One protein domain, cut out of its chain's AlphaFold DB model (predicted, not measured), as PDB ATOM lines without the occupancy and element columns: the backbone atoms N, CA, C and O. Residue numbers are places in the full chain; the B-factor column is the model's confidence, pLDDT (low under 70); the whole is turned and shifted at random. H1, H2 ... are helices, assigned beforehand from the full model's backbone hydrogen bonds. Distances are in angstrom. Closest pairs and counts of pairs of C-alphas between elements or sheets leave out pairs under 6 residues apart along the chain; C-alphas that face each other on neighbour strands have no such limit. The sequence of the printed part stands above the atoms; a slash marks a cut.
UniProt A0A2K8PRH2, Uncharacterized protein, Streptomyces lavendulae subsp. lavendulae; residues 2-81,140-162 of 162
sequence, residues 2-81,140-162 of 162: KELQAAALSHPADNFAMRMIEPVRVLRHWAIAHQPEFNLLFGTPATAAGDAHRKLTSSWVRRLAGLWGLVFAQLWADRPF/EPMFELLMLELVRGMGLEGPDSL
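Overview. This is residues 2 to 81 and 140 to 162 of the 162 residues of an uncharacterized protein of Streptomyces lavendulae subsp. lavendulae (UniProt A0A2K8PRH2). Two long helices, H2 and H4, make a narrow V, meeting where H2 begins and near the last turns of H4, with short H3 across the open end. H1 folds back along H2, and H5 packs on another side of H2. The 103 printed residues hold five named helices, H1 to H5, and no named strand: all helix. The whole is only just compact, close to loose, with a radius of gyration of the C-alphas of 15.4 A, and spans 45 by 30 by 24 A.

Arrangement. H1, residues 2 to 9, and H2, residues 16 to 33, form a hairpin: they touch at a shallow tilt of 25 degrees, opposite ways, the closest C-alphas being those of Ala 8 and Arg 19, 4.4 A apart. H2 is the hub, touching three helices. Its residues 17 to 21 touch residues 147 to 151 of H5, residues 140 to 153, with C-alphas 17 and 151 closest at 6.0 A. Its residues 16 to 20 touch residues 68 to 75 of H4, residues 50 to 78, with C-alphas 16 and 75 closest at 6.6 A. H3, residues 35 to 42, touches residues 53 to 60 of H4, about perpendicular at 78 degrees; C-alphas 41 and 57 are closest at 5.7 A. H4 and H5 are apart. O i to N i+4 pairs are within hydrogen-bond range throughout H1, H3 and H5, in 12 of 14 in H2 and 23 of 25 in H4.

Along the chain. H1 begins at C-alpha 2, (28.927, -31.586, -25.266). H2 is 26.8 A long, H4 42.2 A with a kink of 29 degrees near residue 68, and H5 20.0 A, ending at C-alpha 153, (55.110, -38.071, -23.874).

Size, cuts and confidence. Residues 82 to 139 are not printed; C-alphas 81 and 140 are 30.6 A apart. No link printed whole is long. Mean pLDDT of the printed part is 73.6, with 44 residues under 70, among them 41 to 58 and 141 to 150.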
ATOM      1  N   LYS A   2      28.980 -32.492 -24.099       85.81
ATOM      2  CA  LYS A   2      28.927 -31.586 -25.266       85.81
ATOM      3  C   LYS A   2      30.000 -30.491 -25.220       85.81
ATOM      4  O   LYS A   2      30.658 -30.258 -26.219       85.81
ATOM      5  N   GLU A   3      30.220 -29.890 -24.053       90.06
ATOM      6  CA  GLU A   3      31.252 -28.857 -23.857       90.06
ATOM      7  C   GLU A   3      32.672 -29.396 -24.068       90.06
ATOM      8  O   GLU A   3      33.466 -28.767 -24.752       90.06
ATOM      9  N   LEU A   4      32.968 -30.605 -23.577       87.62
ATOM     10  CA  LEU A   4      34.260 -31.262 -23.796       87.62
ATOM     11  C   LEU A   4      34.490 -31.538 -25.291       87.62
ATOM     12  O   LEU A   4      35.586 -31.334 -25.800       87.62
ATOM     13  N   GLN A   5      33.451 -31.987 -26.006       86.38
ATOM     14  CA  GLN A   5      33.508 -32.181 -27.459       86.38
ATOM     15  C   GLN A   5      33.721 -30.857 -28.192       86.38
ATOM     16  O   GLN A   5      34.555 -30.794 -29.086       86.38
ATOM     17  N   ALA A   6      33.002 -29.803 -27.805       91.31
ATOM     18  CA  ALA A   6      33.153 -28.478 -28.396       91.31
ATOM     19  C   ALA A   6      34.573 -27.928 -28.192       91.31
ATOM     20  O   ALA A   6      35.156 -27.417 -29.140       91.31
ATOM     21  N   ALA A   7      35.154 -28.122 -27.008       90.56
ATOM     22  CA  ALA A   7      36.524 -27.726 -26.694       90.56
ATOM     23  C   ALA A   7      37.573 -28.504 -27.512       90.56
ATOM     24  O   ALA A   7      38.576 -27.949 -27.943       90.56
ATOM     25  N   ALA A   8      37.328 -29.783 -27.813       87.69
ATOM     26  CA  ALA A   8      38.175 -30.530 -28.746       87.69
ATOM     27  C   ALA A   8      38.014 -30.055 -30.202       87.69
ATOM     28  O   ALA A   8      38.916 -30.235 -31.011       87.69
ATOM     29  N   LEU A   9      36.850 -29.522 -30.574       89.88
ATOM     30  CA  LEU A   9      36.540 -29.100 -31.944       89.88
ATOM     31  C   LEU A   9      36.862 -27.623 -32.209       89.88
ATOM     32  O   LEU A   9      36.872 -27.216 -33.367       89.88
ATOM     33  N   SER A  10      37.150 -26.828 -31.174       93.69
ATOM     34  CA  SER A  10      37.593 -25.434 -31.317       93.69
ATOM     35  C   SER A  10      39.037 -25.306 -31.804       93.69
ATOM     36  O   SER A  10      39.477 -24.200 -32.110       93.69
ATOM     37  N   HIS A  11      39.769 -26.419 -31.894       91.06
ATOM     38  CA  HIS A  11      41.134 -26.465 -32.401       91.06
ATOM     39  C   HIS A  11      41.213 -27.139 -33.775       91.06
ATOM     40  O   HIS A  11      40.458 -28.082 -34.038       91.06
ATOM     41  N   PRO A  12      42.150 -26.699 -34.641       90.75
ATOM     42  CA  PRO A  12      42.423 -27.341 -35.923       90.75
ATOM     43  C   PRO A  12      42.648 -28.850 -35.794       90.75
ATOM     44  O   PRO A  12      43.181 -29.323 -34.789       90.75
ATOM     45  N   ALA A  13      42.245 -29.612 -36.813       86.31
ATOM     46  CA  ALA A  13      42.259 -31.075 -36.766       86.31
ATOM     47  C   ALA A  13      43.664 -31.670 -36.542       86.31
ATOM     48  O   ALA A  13      43.781 -32.703 -35.885       86.31
ATOM     49  N   ASP A  14      44.700 -31.001 -37.038       83.88
ATOM     50  CA  ASP A  14      46.121 -31.329 -36.901       83.88
ATOM     51  C   ASP A  14      46.740 -30.861 -35.570       83.88
ATOM     52  O   ASP A  14      47.815 -31.323 -35.184       83.88
ATOM     53  N   ASN A  15      46.045 -30.014 -34.802       88.19
ATOM     54  CA  ASN A  15      46.476 -29.590 -33.472       88.19
ATOM     55  C   ASN A  15      46.075 -30.618 -32.399       88.19
ATOM     56  O   ASN A  15      45.271 -30.358 -31.502       88.19
ATOM     57  N   PHE A  16      46.643 -31.821 -32.493       84.31
ATOM     58  CA  PHE A  16      46.358 -32.917 -31.565       84.31
ATOM     59  C   PHE A  16      46.625 -32.547 -30.104       84.31
ATOM     60  O   PHE A  16      45.870 -32.961 -29.231       84.31
ATOM     61  N   ALA A  17      47.649 -31.735 -29.832       84.12
ATOM     62  CA  ALA A  17      47.987 -31.291 -28.483       84.12
ATOM     63  C   ALA A  17      46.817 -30.562 -27.814       84.12
ATOM     64  O   ALA A  17      46.338 -30.988 -26.762       84.12
ATOM     65  N   MET A  18      46.290 -29.518 -28.452       88.56
ATOM     66  CA  MET A  18      45.191 -28.740 -27.876       88.56
ATOM     67  C   MET A  18      43.879 -29.523 -27.842       88.56
ATOM     68  O   MET A  18      43.126 -29.424 -26.874       88.56
ATOM     69  N   ARG A  19      43.643 -30.390 -28.834       88.12
ATOM     70  CA  ARG A  19      42.483 -31.299 -28.857       88.12
ATOM     71  C   ARG A  19      42.512 -32.338 -27.730       88.12
ATOM     72  O   ARG A  19      41.461 -32.869 -27.376       88.12
ATOM     73  N   MET A  20      43.687 -32.611 -27.158       81.88
ATOM     74  CA  MET A  20      43.850 -33.424 -25.952       81.88
ATOM     75  C   MET A  20      43.716 -32.595 -24.667       81.88
ATOM     76  O   MET A  20      43.089 -33.088 -23.734       81.88
ATOM     77  N   ILE A  21      44.266 -31.371 -24.621       85.19
ATOM     78  CA  ILE A  21      44.355 -30.518 -23.415       85.19
ATOM     79  C   ILE A  21      43.029 -29.822 -23.079       85.19
ATOM     80  O   ILE A  21      42.548 -29.937 -21.950       85.19
ATOM     81  N   GLU A  22      42.408 -29.126 -24.034       90.62
ATOM     82  CA  GLU A  22      41.225 -28.292 -23.769       90.62
ATOM     83  C   GLU A  22      40.035 -29.054 -23.166       90.62
ATOM     84  O   GLU A  22      39.438 -28.583 -22.193       90.62
ATOM     85  N   PRO A  23      39.684 -30.265 -23.634       87.44
ATOM     86  CA  PRO A  23      38.611 -31.029 -23.005       87.44
ATOM     87  C   PRO A  23      38.902 -31.376 -21.540       87.44
ATOM     88  O   PRO A  23      37.967 -31.488 -20.744       87.44
ATOM     89  N   VAL A  24      40.178 -31.541 -21.165       85.06
ATOM     90  CA  VAL A  24      40.574 -31.801 -19.772       85.06
ATOM     91  C   VAL A  24      40.473 -30.519 -18.947       85.06
ATOM     92  O   VAL A  24      39.986 -30.586 -17.820       85.06
ATOM     93  N   ARG A  25      40.829 -29.351 -19.503       86.19
ATOM     94  CA  ARG A  25      40.593 -28.042 -18.861       86.19
ATOM     95  C   ARG A  25      39.113 -27.838 -18.560       86.19
ATOM     96  O   ARG A  25      38.748 -27.509 -17.433       86.19
ATOM     97  N   VAL A  26      38.237 -28.108 -19.528       89.88
ATOM     98  CA  VAL A  26      36.779 -28.040 -19.326       89.88
ATOM     99  C   VAL A  26      36.315 -29.035 -18.262       89.88
ATOM    100  O   VAL A  26      35.540 -28.675 -17.376       89.88
ATOM    101  N   LEU A  27      36.809 -30.278 -18.300       83.06
ATOM    102  CA  LEU A  27      36.481 -31.282 -17.287       83.06
ATOM    103  C   LEU A  27      36.925 -30.847 -15.883       83.06
ATOM    104  O   LEU A  27      36.185 -31.058 -14.925       83.06
ATOM    105  N   ARG A  28      38.102 -30.227 -15.757       82.12
ATOM    106  CA  ARG A  28      38.637 -29.727 -14.487       82.12
ATOM    107  C   ARG A  28      37.790 -28.585 -13.929       82.12
ATOM    108  O   ARG A  28      37.406 -28.639 -12.764       82.12
ATOM    109  N   HIS A  29      37.454 -27.592 -14.752       84.25
ATOM    110  CA  HIS A  29      36.558 -26.503 -14.348       84.25
ATOM    111  C   HIS A  29      35.202 -27.040 -13.880       84.25
ATOM    112  O   HIS A  29      34.703 -26.648 -12.825       84.25
ATOM    113  N   TRP A  30      34.641 -27.997 -14.623       86.44
ATOM    114  CA  TRP A  30      33.409 -28.667 -14.223       86.44
ATOM    115  C   TRP A  30      33.565 -29.398 -12.882       86.44
ATOM    116  O   TRP A  30      32.709 -29.243 -12.016       86.44
ATOM    117  N   ALA A  31      34.661 -30.139 -12.686       80.06
ATOM    118  CA  ALA A  31      34.933 -30.902 -11.469       80.06
ATOM    119  C   ALA A  31      35.035 -30.022 -10.214       80.06
ATOM    120  O   ALA A  31      34.554 -30.414  -9.154       80.06
ATOM    121  N   ILE A  32      35.630 -28.832 -10.335       79.88
ATOM    122  CA  ILE A  32      35.726 -27.862  -9.234       79.88
ATOM    123  C   ILE A  32      34.350 -27.283  -8.899       79.88
ATOM    124  O   ILE A  32      33.993 -27.193  -7.727       79.88
ATOM    125  N   ALA A  33      33.565 -26.924  -9.915       83.06
ATOM    126  CA  ALA A  33      32.229 -26.365  -9.718       83.06
ATOM    127  C   ALA A  33      31.199 -27.402  -9.221       83.06
ATOM    128  O   ALA A  33      30.216 -27.026  -8.588       83.06
ATOM    129  N   HIS A  34      31.425 -28.694  -9.483       80.50
ATOM    130  CA  HIS A  34      30.492 -29.796  -9.206       80.50
ATOM    131  C   HIS A  34      31.169 -30.901  -8.389       80.50
ATOM    132  O   HIS A  34      31.177 -32.078  -8.756       80.50
ATOM    133  N   GLN A  35      31.805 -30.515  -7.283       77.62
ATOM    134  CA  GLN A  35      32.603 -31.422  -6.458       77.62
ATOM    135  C   GLN A  35      31.816 -32.646  -5.927       77.62
ATOM    136  O   GLN A  35      32.373 -33.748  -5.947       77.62
ATOM    137  N   PRO A  36      30.539 -32.533  -5.495       76.44
ATOM    138  CA  PRO A  36      29.736 -33.695  -5.097       76.44
ATOM    139  C   PRO A  36      29.497 -34.685  -6.244       76.44
ATOM    140  O   PRO A  36      29.676 -35.892  -6.069       76.44
ATOM    141  N   GLU A  37      29.139 -34.192  -7.429       77.56
ATOM    142  CA  GLU A  37      28.911 -35.000  -8.628       77.56
ATOM    143  C   GLU A  37      30.208 -35.634  -9.129       77.56
ATOM    144  O   GLU A  37      30.222 -36.803  -9.522       77.56
ATOM    145  N   PHE A  38      31.314 -34.893  -9.082       76.25
ATOM    146  CA  PHE A  38      32.634 -35.413  -9.410       76.25
ATOM    147  C   PHE A  38      33.026 -36.551  -8.461       76.25
ATOM    148  O   PHE A  38      33.426 -37.622  -8.917       76.25
ATOM    149  N   ASN A  39      32.836 -36.373  -7.151       72.06
ATOM    150  CA  ASN A  39      33.107 -37.413  -6.157       72.06
ATOM    151  C   ASN A  39      32.194 -38.637  -6.326       72.06
ATOM    152  O   ASN A  39      32.641 -39.762  -6.115       72.06
ATOM    153  N   LEU A  40      30.946 -38.448  -6.763       73.75
ATOM    154  CA  LEU A  40      30.039 -39.547  -7.097       73.75
ATOM    155  C   LEU A  40      30.501 -40.348  -8.324       73.75
ATOM    156  O   LEU A  40      30.153 -41.519  -8.442       73.75
ATOM    157  N   LEU A  41      31.244 -39.743  -9.251       69.75
ATOM    158  CA  LEU A  41      31.703 -40.404 -10.477       69.75
ATOM    159  C   LEU A  41      33.121 -40.983 -10.364       69.75
ATOM    160  O   LEU A  41      33.389 -42.032 -10.945       69.75
ATOM    161  N   PHE A  42      34.016 -40.302  -9.645       66.94
ATOM    162  CA  PHE A  42      35.457 -40.589  -9.630       66.94
ATOM    163  C   PHE A  42      36.043 -40.783  -8.226       66.94
ATOM    164  O   PHE A  42      37.214 -41.139  -8.099       66.94
ATOM    165  N   GLY A  43      35.260 -40.541  -7.174       64.00
ATOM    166  CA  GLY A  43      35.675 -40.788  -5.797       64.00
ATOM    167  C   GLY A  43      35.673 -42.275  -5.441       64.00
ATOM    168  O   GLY A  43      35.194 -43.125  -6.195       64.00
ATOM    169  N   THR A  44      36.203 -42.599  -4.261       62.38
ATOM    170  CA  THR A  44      36.161 -43.965  -3.727       62.38
ATOM    171  C   THR A  44      34.702 -44.423  -3.617       62.38
ATOM    172  O   THR A  44      33.923 -43.757  -2.928       62.38
ATOM    173  N   PRO A  45      34.310 -45.544  -4.253       57.94
ATOM    174  CA  PRO A  45      32.941 -46.026  -4.171       57.94
ATOM    175  C   PRO A  45      32.570 -46.272  -2.710       57.94
ATOM    176  O   PRO A  45      33.252 -47.026  -2.012       57.94
ATOM    177  N   ALA A  46      31.479 -45.668  -2.240       56.69
ATOM    178  CA  ALA A  46      30.891 -46.089  -0.976       56.69
ATOM    179  C   ALA A  46      30.510 -47.571  -1.110       56.69
ATOM    180  O   ALA A  46      29.898 -47.969  -2.103       56.69
ATOM    181  N   THR A  47      30.841 -48.398  -0.119       55.31
ATOM    182  CA  THR A  47      30.547 -49.845  -0.107       55.31
ATOM    183  C   THR A  47      29.065 -50.171  -0.355       55.31
ATOM    184  O   THR A  47      28.749 -51.257  -0.827       55.31
ATOM    185  N   ALA A  48      28.162 -49.213  -0.118       57.66
ATOM    186  CA  ALA A  48      26.722 -49.309  -0.366       57.66
ATOM    187  C   ALA A  48      26.270 -49.007  -1.818       57.66
ATOM    188  O   ALA A  48      25.096 -49.174  -2.134       57.66
ATOM    189  N   ALA A  49      27.156 -48.548  -2.710       59.00
ATOM    190  CA  ALA A  49      26.777 -47.981  -4.013       59.00
ATOM    191  C   ALA A  49      26.395 -49.020  -5.097       59.00
ATOM    192  O   ALA A  49      25.792 -48.668  -6.116       59.00
ATOM    193  N   GLY A  50      26.703 -50.303  -4.871       63.88
ATOM    194  CA  GLY A  50      26.203 -51.434  -5.663       63.88
ATOM    195  C   GLY A  50      26.433 -51.354  -7.185       63.88
ATOM    196  O   GLY A  50      27.337 -50.687  -7.690       63.88
ATOM    197  N   ASP A  51      25.596 -52.070  -7.943       68.06
ATOM    198  CA  ASP A  51      25.703 -52.209  -9.406       68.06
ATOM    199  C   ASP A  51      25.303 -50.946 -10.188       68.06
ATOM    200  O   ASP A  51      25.773 -50.733 -11.308       68.06
ATOM    201  N   ALA A  52      24.441 -50.099  -9.619       67.50
ATOM    202  CA  ALA A  52      23.955 -48.884 -10.273       67.50
ATOM    203  C   ALA A  52      25.069 -47.838 -10.428       67.50
ATOM    204  O   ALA A  52      25.239 -47.278 -11.513       67.50
ATOM    205  N   HIS A  53      25.881 -47.645  -9.386       67.25
ATOM    206  CA  HIS A  53      27.057 -46.782  -9.448       67.25
ATOM    207  C   HIS A  53      28.064 -47.296 -10.481       67.25
ATOM    208  O   HIS A  53      28.513 -46.526 -11.325       67.25
ATOM    209  N   ARG A  54      28.327 -48.612 -10.518       65.75
ATOM    210  CA  ARG A  54      29.219 -49.220 -11.523       65.75
ATOM    211  C   ARG A  54      28.735 -48.994 -12.957       65.75
ATOM    212  O   ARG A  54      29.542 -48.721 -13.842       65.75
ATOM    213  N   LYS A  55      27.427 -49.107 -13.210       69.38
ATOM    214  CA  LYS A  55      26.838 -48.842 -14.536       69.38
ATOM    215  C   LYS A  55      26.953 -47.365 -14.916       69.38
ATOM    216  O   LYS A  55      27.340 -47.063 -16.046       69.38
ATOM    217  N   LEU A  56      26.666 -46.459 -13.979       69.81
ATOM    218  CA  LEU A  56      26.791 -45.018 -14.188       69.81
ATOM    219  C   LEU A  56      28.236 -44.634 -14.530       69.81
ATOM    220  O   LEU A  56      28.464 -44.027 -15.579       69.81
ATOM    221  N   THR A  57      29.206 -45.056 -13.715       66.44
ATOM    222  CA  THR A  57      30.631 -44.770 -13.933       66.44
ATOM    223  C   THR A  57      31.137 -45.399 -15.226       66.44
ATOM    224  O   THR A  57      31.764 -44.713 -16.026       66.44
ATOM    225  N   SER A  58      30.767 -46.648 -15.525       64.88
ATOM    226  CA  SER A  58      31.135 -47.308 -16.788       64.88
ATOM    227  C   SER A  58      30.608 -46.562 -18.016       64.88
ATOM    228  O   SER A  58      31.323 -46.413 -19.005       64.88
ATOM    229  N   SER A  59      29.365 -46.071 -17.974       70.00
ATOM    230  CA  SER A  59      28.790 -45.297 -19.082       70.00
ATOM    231  C   SER A  59      29.518 -43.965 -19.294       70.00
ATOM    232  O   SER A  59      29.741 -43.547 -20.431       70.00
ATOM    233  N   TRP A  60      29.939 -43.326 -18.201       70.81
ATOM    234  CA  TRP A  60      30.704 -42.085 -18.223       70.81
ATOM    235  C   TRP A  60      32.117 -42.301 -18.761       70.81
ATOM    236  O   TRP A  60      32.532 -41.594 -19.677       70.81
ATOM    237  N   VAL A  61      32.812 -43.332 -18.277       65.50
ATOM    238  CA  VAL A  61      34.143 -43.720 -18.759       65.50
ATOM    239  C   VAL A  61      34.112 -44.035 -20.254       65.50
ATOM    240  O   VAL A  61      34.970 -43.549 -20.981       65.50
ATOM    241  N   ARG A  62      33.100 -44.761 -20.754       65.75
ATOM    242  CA  ARG A  62      32.959 -45.036 -22.199       65.75
ATOM    243  C   ARG A  62      32.781 -43.760 -23.024       65.75
ATOM    244  O   ARG A  62      33.373 -43.640 -24.092       65.75
ATOM    245  N   ARG A  63      32.000 -42.790 -22.537       72.94
ATOM    246  CA  ARG A  63      31.800 -41.499 -23.220       72.94
ATOM    247  C   ARG A  63      33.080 -40.665 -23.263       72.94
ATOM    248  O   ARG A  63      33.370 -40.070 -24.296       72.94
ATOM    249  N   LEU A  64      33.838 -40.647 -22.170       70.81
ATOM    250  CA  LEU A  64      35.149 -39.999 -22.108       70.81
ATOM    251  C   LEU A  64      36.138 -40.702 -23.049       70.81
ATOM    252  O   LEU A  64      36.738 -40.054 -23.901       70.81
ATOM    253  N   ALA A  65      36.225 -42.031 -22.986       64.62
ATOM    254  CA  ALA A  65      37.069 -42.825 -23.875       64.62
ATOM    255  C   ALA A  65      36.739 -42.592 -25.357       64.62
ATOM    256  O   ALA A  65      37.652 -42.508 -26.165       64.62
ATOM    257  N   GLY A  66      35.463 -42.420 -25.717       70.81
ATOM    258  CA  GLY A  66      35.065 -42.085 -27.086       70.81
ATOM    259  C   GLY A  66      35.575 -40.719 -27.559       70.81
ATOM    260  O   GLY A  66      35.938 -40.578 -28.721       70.81
ATOM    261  N   LEU A  67      35.654 -39.722 -26.672       77.62
ATOM    262  CA  LEU A  67      36.170 -38.394 -27.013       77.62
ATOM    263  C   LEU A  67      37.672 -38.433 -27.317       77.62
ATOM    264  O   LEU A  67      38.083 -38.094 -28.426       77.62
ATOM    265  N   TRP A  68      38.486 -38.878 -26.357       74.81
ATOM    266  CA  TRP A  68      39.941 -38.922 -26.544       74.81
ATOM    267  C   TRP A  68      40.365 -40.044 -27.495       74.81
ATOM    268  O   TRP A  68      41.311 -39.871 -28.254       74.81
ATOM    269  N   GLY A  69      39.647 -41.168 -27.520       69.19
ATOM    270  CA  GLY A  69      39.921 -42.296 -28.412       69.19
ATOM    271  C   GLY A  69      39.859 -41.917 -29.891       69.19
ATOM    272  O   GLY A  69      40.702 -42.366 -30.664       69.19
ATOM    273  N   LEU A  70      38.933 -41.033 -30.282       77.56
ATOM    274  CA  LEU A  70      38.871 -40.503 -31.648       77.56
ATOM    275  C   LEU A  70      40.081 -39.624 -31.988       77.56
ATOM    276  O   LEU A  70      40.649 -39.765 -33.069       77.56
ATOM    277  N   VAL A  71      40.502 -38.745 -31.071       79.31
ATOM    278  CA  VAL A  71      41.690 -37.890 -31.262       79.31
ATOM    279  C   VAL A  71      42.953 -38.747 -31.360       79.31
ATOM    280  O   VAL A  71      43.763 -38.541 -32.259       79.31
ATOM    281  N   PHE A  72      43.081 -39.772 -30.512       72.38
ATOM    282  CA  PHE A  72      44.169 -40.749 -30.576       72.38
ATOM    283  C   PHE A  72      44.185 -41.542 -31.883       72.38
ATOM    284  O   PHE A  72      45.255 -41.744 -32.453       72.38
ATOM    285  N   ALA A  73      43.026 -41.994 -32.368       73.88
ATOM    286  CA  ALA A  73      42.937 -42.725 -33.629       73.88
ATOM    287  C   ALA A  73      43.367 -41.855 -34.821       73.88
ATOM    288  O   ALA A  73      44.078 -42.331 -35.704       73.88
ATOM    289  N   GLN A  74      42.988 -40.573 -34.819       80.38
ATOM    290  CA  GLN A  74      43.406 -39.609 -35.840       80.38
ATOM    291  C   GLN A  74      44.904 -39.302 -35.757       80.38
ATOM    292  O   GLN A  74      45.584 -39.359 -36.778       80.38
ATOM    293  N   LEU A  75      45.428 -39.057 -34.551       78.81
ATOM    294  CA  LEU A  75      46.861 -38.855 -34.330       78.81
ATOM    295  C   LEU A  75      47.661 -40.056 -34.819       78.81
ATOM    296  O   LEU A  75      48.697 -39.897 -35.445       78.81
ATOM    297  N   TRP A  76      47.177 -41.263 -34.548       70.69
ATOM    298  CA  TRP A  76      47.830 -42.476 -35.003       70.69
ATOM    299  C   TRP A  76      47.829 -42.610 -36.532       70.69
ATOM    300  O   TRP A  76      48.829 -43.036 -37.107       70.69
ATOM    301  N   ALA A  77      46.710 -42.288 -37.188       76.81
ATOM    302  CA  ALA A  77      46.614 -42.331 -38.644       76.81
ATOM    303  C   ALA A  77      47.584 -41.340 -39.312       76.81
ATOM    304  O   ALA A  77      48.145 -41.661 -40.355       76.81
ATOM    305  N   ASP A  78      47.801 -40.180 -38.686       75.81
ATOM    306  CA  ASP A  78      48.754 -39.157 -39.134       75.81
ATOM    307  C   ASP A  78      50.211 -39.516 -38.787       75.81
ATOM    308  O   ASP A  78      51.121 -39.371 -39.601       75.81
ATOM    309  N   ARG A  79      50.444 -40.026 -37.568       69.81
ATOM    310  CA  ARG A  79      51.767 -40.284 -36.978       69.81
ATOM    311  C   ARG A  79      51.815 -41.661 -36.308       69.81
ATOM    312  O   ARG A  79      51.708 -41.766 -35.080       69.81
ATOM    313  N   PRO A  80      52.009 -42.741 -37.081       66.06
ATOM    314  CA  PRO A  80      52.164 -44.068 -36.508       66.06
ATOM    315  C   PRO A  80      53.466 -44.138 -35.695       66.06
ATOM    316  O   PRO A  80      54.550 -43.856 -36.200       66.06
ATOM    317  N   PHE A  81      53.376 -44.532 -34.425       60.16
ATOM    318  CA  PHE A  81      54.546 -44.844 -33.593       60.16
ATOM    319  C   PHE A  81      54.858 -46.351 -33.623       60.16
ATOM    320  O   PHE A  81      53.987 -47.141 -33.948       60.16
ATOM    321  N   GLU A 140      46.012 -24.841 -10.772       70.06
ATOM    322  CA  GLU A 140      45.942 -24.658 -12.232       70.06
ATOM    323  C   GLU A 140      47.324 -24.795 -12.889       70.06
ATOM    324  O   GLU A 140      47.468 -25.648 -13.766       70.06
ATOM    325  N   PRO A 141      48.382 -24.091 -12.428       64.06
ATOM    326  CA  PRO A 141      49.675 -24.127 -13.114       64.06
ATOM    327  C   PRO A 141      50.306 -25.524 -13.088       64.06
ATOM    328  O   PRO A 141      50.922 -25.966 -14.054       64.06
ATOM    329  N   MET A 142      50.114 -26.255 -11.987       59.56
ATOM    330  CA  MET A 142      50.587 -27.633 -11.853       59.56
ATOM    331  C   MET A 142      49.825 -28.597 -12.761       59.56
ATOM    332  O   MET A 142      50.428 -29.476 -13.373       59.56
ATOM    333  N   PHE A 143      48.507 -28.436 -12.860       63.62
ATOM    334  CA  PHE A 143      47.684 -29.226 -13.764       63.62
ATOM    335  C   PHE A 143      48.095 -29.013 -15.229       63.62
ATOM    336  O   PHE A 143      48.271 -29.991 -15.956       63.62
ATOM    337  N   GLU A 144      48.331 -27.765 -15.634       69.94
ATOM    338  CA  GLU A 144      48.786 -27.429 -16.986       69.94
ATOM    339  C   GLU A 144      50.136 -28.067 -17.321       69.94
ATOM    340  O   GLU A 144      50.297 -28.690 -18.372       69.94
ATOM    341  N   LEU A 145      51.093 -28.013 -16.391       63.53
ATOM    342  CA  LEU A 145      52.391 -28.668 -16.561       63.53
ATOM    343  C   LEU A 145      52.264 -30.191 -16.731       63.53
ATOM    344  O   LEU A 145      52.935 -30.763 -17.592       63.53
ATOM    345  N   LEU A 146      51.383 -30.846 -15.970       63.25
ATOM    346  CA  LEU A 146      51.129 -32.286 -16.105       63.25
ATOM    347  C   LEU A 146      50.486 -32.635 -17.454       63.25
ATOM    348  O   LEU A 146      50.817 -33.663 -18.048       63.25
ATOM    349  N   MET A 147      49.588 -31.789 -17.963       69.88
ATOM    350  CA  MET A 147      48.979 -31.989 -19.280       69.88
ATOM    351  C   MET A 147      50.004 -31.831 -20.405       69.88
ATOM    352  O   MET A 147      50.053 -32.662 -21.313       69.88
ATOM    353  N   LEU A 148      50.877 -30.825 -20.311       68.31
ATOM    354  CA  LEU A 148      51.990 -30.645 -21.242       68.31
ATOM    355  C   LEU A 148      52.945 -31.837 -21.230       68.31
ATOM    356  O   LEU A 148      53.384 -32.283 -22.289       68.31
ATOM    357  N   GLU A 149      53.260 -32.375 -20.054       63.53
ATOM    358  CA  GLU A 149      54.129 -33.543 -19.927       63.53
ATOM    359  C   GLU A 149      53.507 -34.788 -20.579       63.53
ATOM    360  O   GLU A 149      54.186 -35.502 -21.320       63.53
ATOM    361  N   LEU A 150      52.205 -35.014 -20.380       65.38
ATOM    362  CA  LEU A 150      51.473 -36.101 -21.036       65.38
ATOM    363  C   LEU A 150      51.476 -35.951 -22.562       65.38
ATOM    364  O   LEU A 150      51.752 -36.915 -23.275       65.38
ATOM    365  N   VAL A 151      51.213 -34.744 -23.067       71.00
ATOM    366  CA  VAL A 151      51.196 -34.439 -24.507       71.00
ATOM    367  C   VAL A 151      52.582 -34.596 -25.134       71.00
ATOM    368  O   VAL A 151      52.717 -35.263 -26.162       71.00
ATOM    369  N   ARG A 152      53.637 -34.127 -24.464       67.38
ATOM    370  CA  ARG A 152      55.027 -34.357 -24.889       67.38
ATOM    371  C   ARG A 152      55.398 -35.838 -24.890       67.38
ATOM    372  O   ARG A 152      56.054 -36.298 -25.822       67.38
ATOM    373  N   GLY A 153      54.936 -36.612 -23.906       62.78
ATOM    374  CA  GLY A 153      55.110 -38.071 -23.874       62.78
ATOM    375  C   GLY A 153      54.471 -38.797 -25.069       62.78
ATOM    376  O   GLY A 153      54.918 -39.883 -25.456       62.78
ATOM    377  N   MET A 154      53.467 -38.177 -25.695       65.75
ATOM    378  CA  MET A 154      52.833 -38.642 -26.934       65.75
ATOM    379  C   MET A 154      53.554 -38.175 -28.210       65.75
ATOM    380  O   MET A 154      53.118 -38.527 -29.302       65.75
ATOM    381  N   GLY A 155      54.664 -37.435 -28.099       68.69
ATOM    382  CA  GLY A 155      55.411 -36.894 -29.241       68.69
ATOM    383  C   GLY A 155      54.768 -35.653 -29.866       68.69
ATOM    384  O   GLY A 155      55.010 -35.356 -31.034       68.69
ATOM    385  N   LEU A 156      53.922 -34.957 -29.107       73.31
ATOM    386  CA  LEU A 156      53.257 -33.730 -29.526       73.31
ATOM    387  C   LEU A 156      53.956 -32.513 -28.914       73.31
ATOM    388  O   LEU A 156      54.375 -32.541 -27.754       73.31
ATOM    389  N   GLU A 157      54.053 -31.435 -29.684       73.56
ATOM    390  CA  GLU A 157      54.503 -30.142 -29.173       73.56
ATOM    391  C   GLU A 157      53.367 -29.499 -28.366       73.56
ATOM    392  O   GLU A 157      52.200 -29.568 -28.750       73.56
ATOM    393  N   GLY A 158      53.692 -28.951 -27.193       61.25
ATOM    394  CA  GLY A 158      52.720 -28.208 -26.386       61.25
ATOM    395  C   GLY A 158      52.439 -26.827 -26.993       61.25
ATOM    396  O   GLY A 158      53.200 -26.399 -27.854       61.25
ATOM    397  N   PRO A 159      51.384 -26.116 -26.558       61.75
ATOM    398  CA  PRO A 159      51.150 -24.729 -26.956       61.75
ATOM    399  C   PRO A 159      52.393 -23.849 -26.755       61.75
ATOM    400  O   PRO A 159      53.090 -23.977 -25.747       61.75
ATOM    401  N   ASP A 160      52.620 -22.923 -27.692       54.72
ATOM    402  CA  ASP A 160      53.759 -21.986 -27.709       54.72
ATOM    403  C   ASP A 160      53.769 -20.988 -26.532       54.72
ATOM    404  O   ASP A 160      54.734 -20.247 -26.339       54.72
ATOM    405  N   SER A 161      52.719 -20.973 -25.709       44.97
ATOM    406  CA  SER A 161      52.583 -20.090 -24.552       44.97
ATOM    407  C   SER A 161      51.753 -20.750 -23.446       44.97
ATOM    408  O   SER A 161      50.630 -21.193 -23.703       44.97
ATOM    409  N   LEU A 162      52.325 -20.792 -22.235       44.34
ATOM    410  CA  LEU A 162      51.617 -20.974 -20.961       44.34
ATOM    411  C   LEU A 162      51.041 -19.635 -20.493       44.34
ATOM    412  O   LEU A 162      51.767 -18.624 -20.629       44.34
TER     413      LEU A 162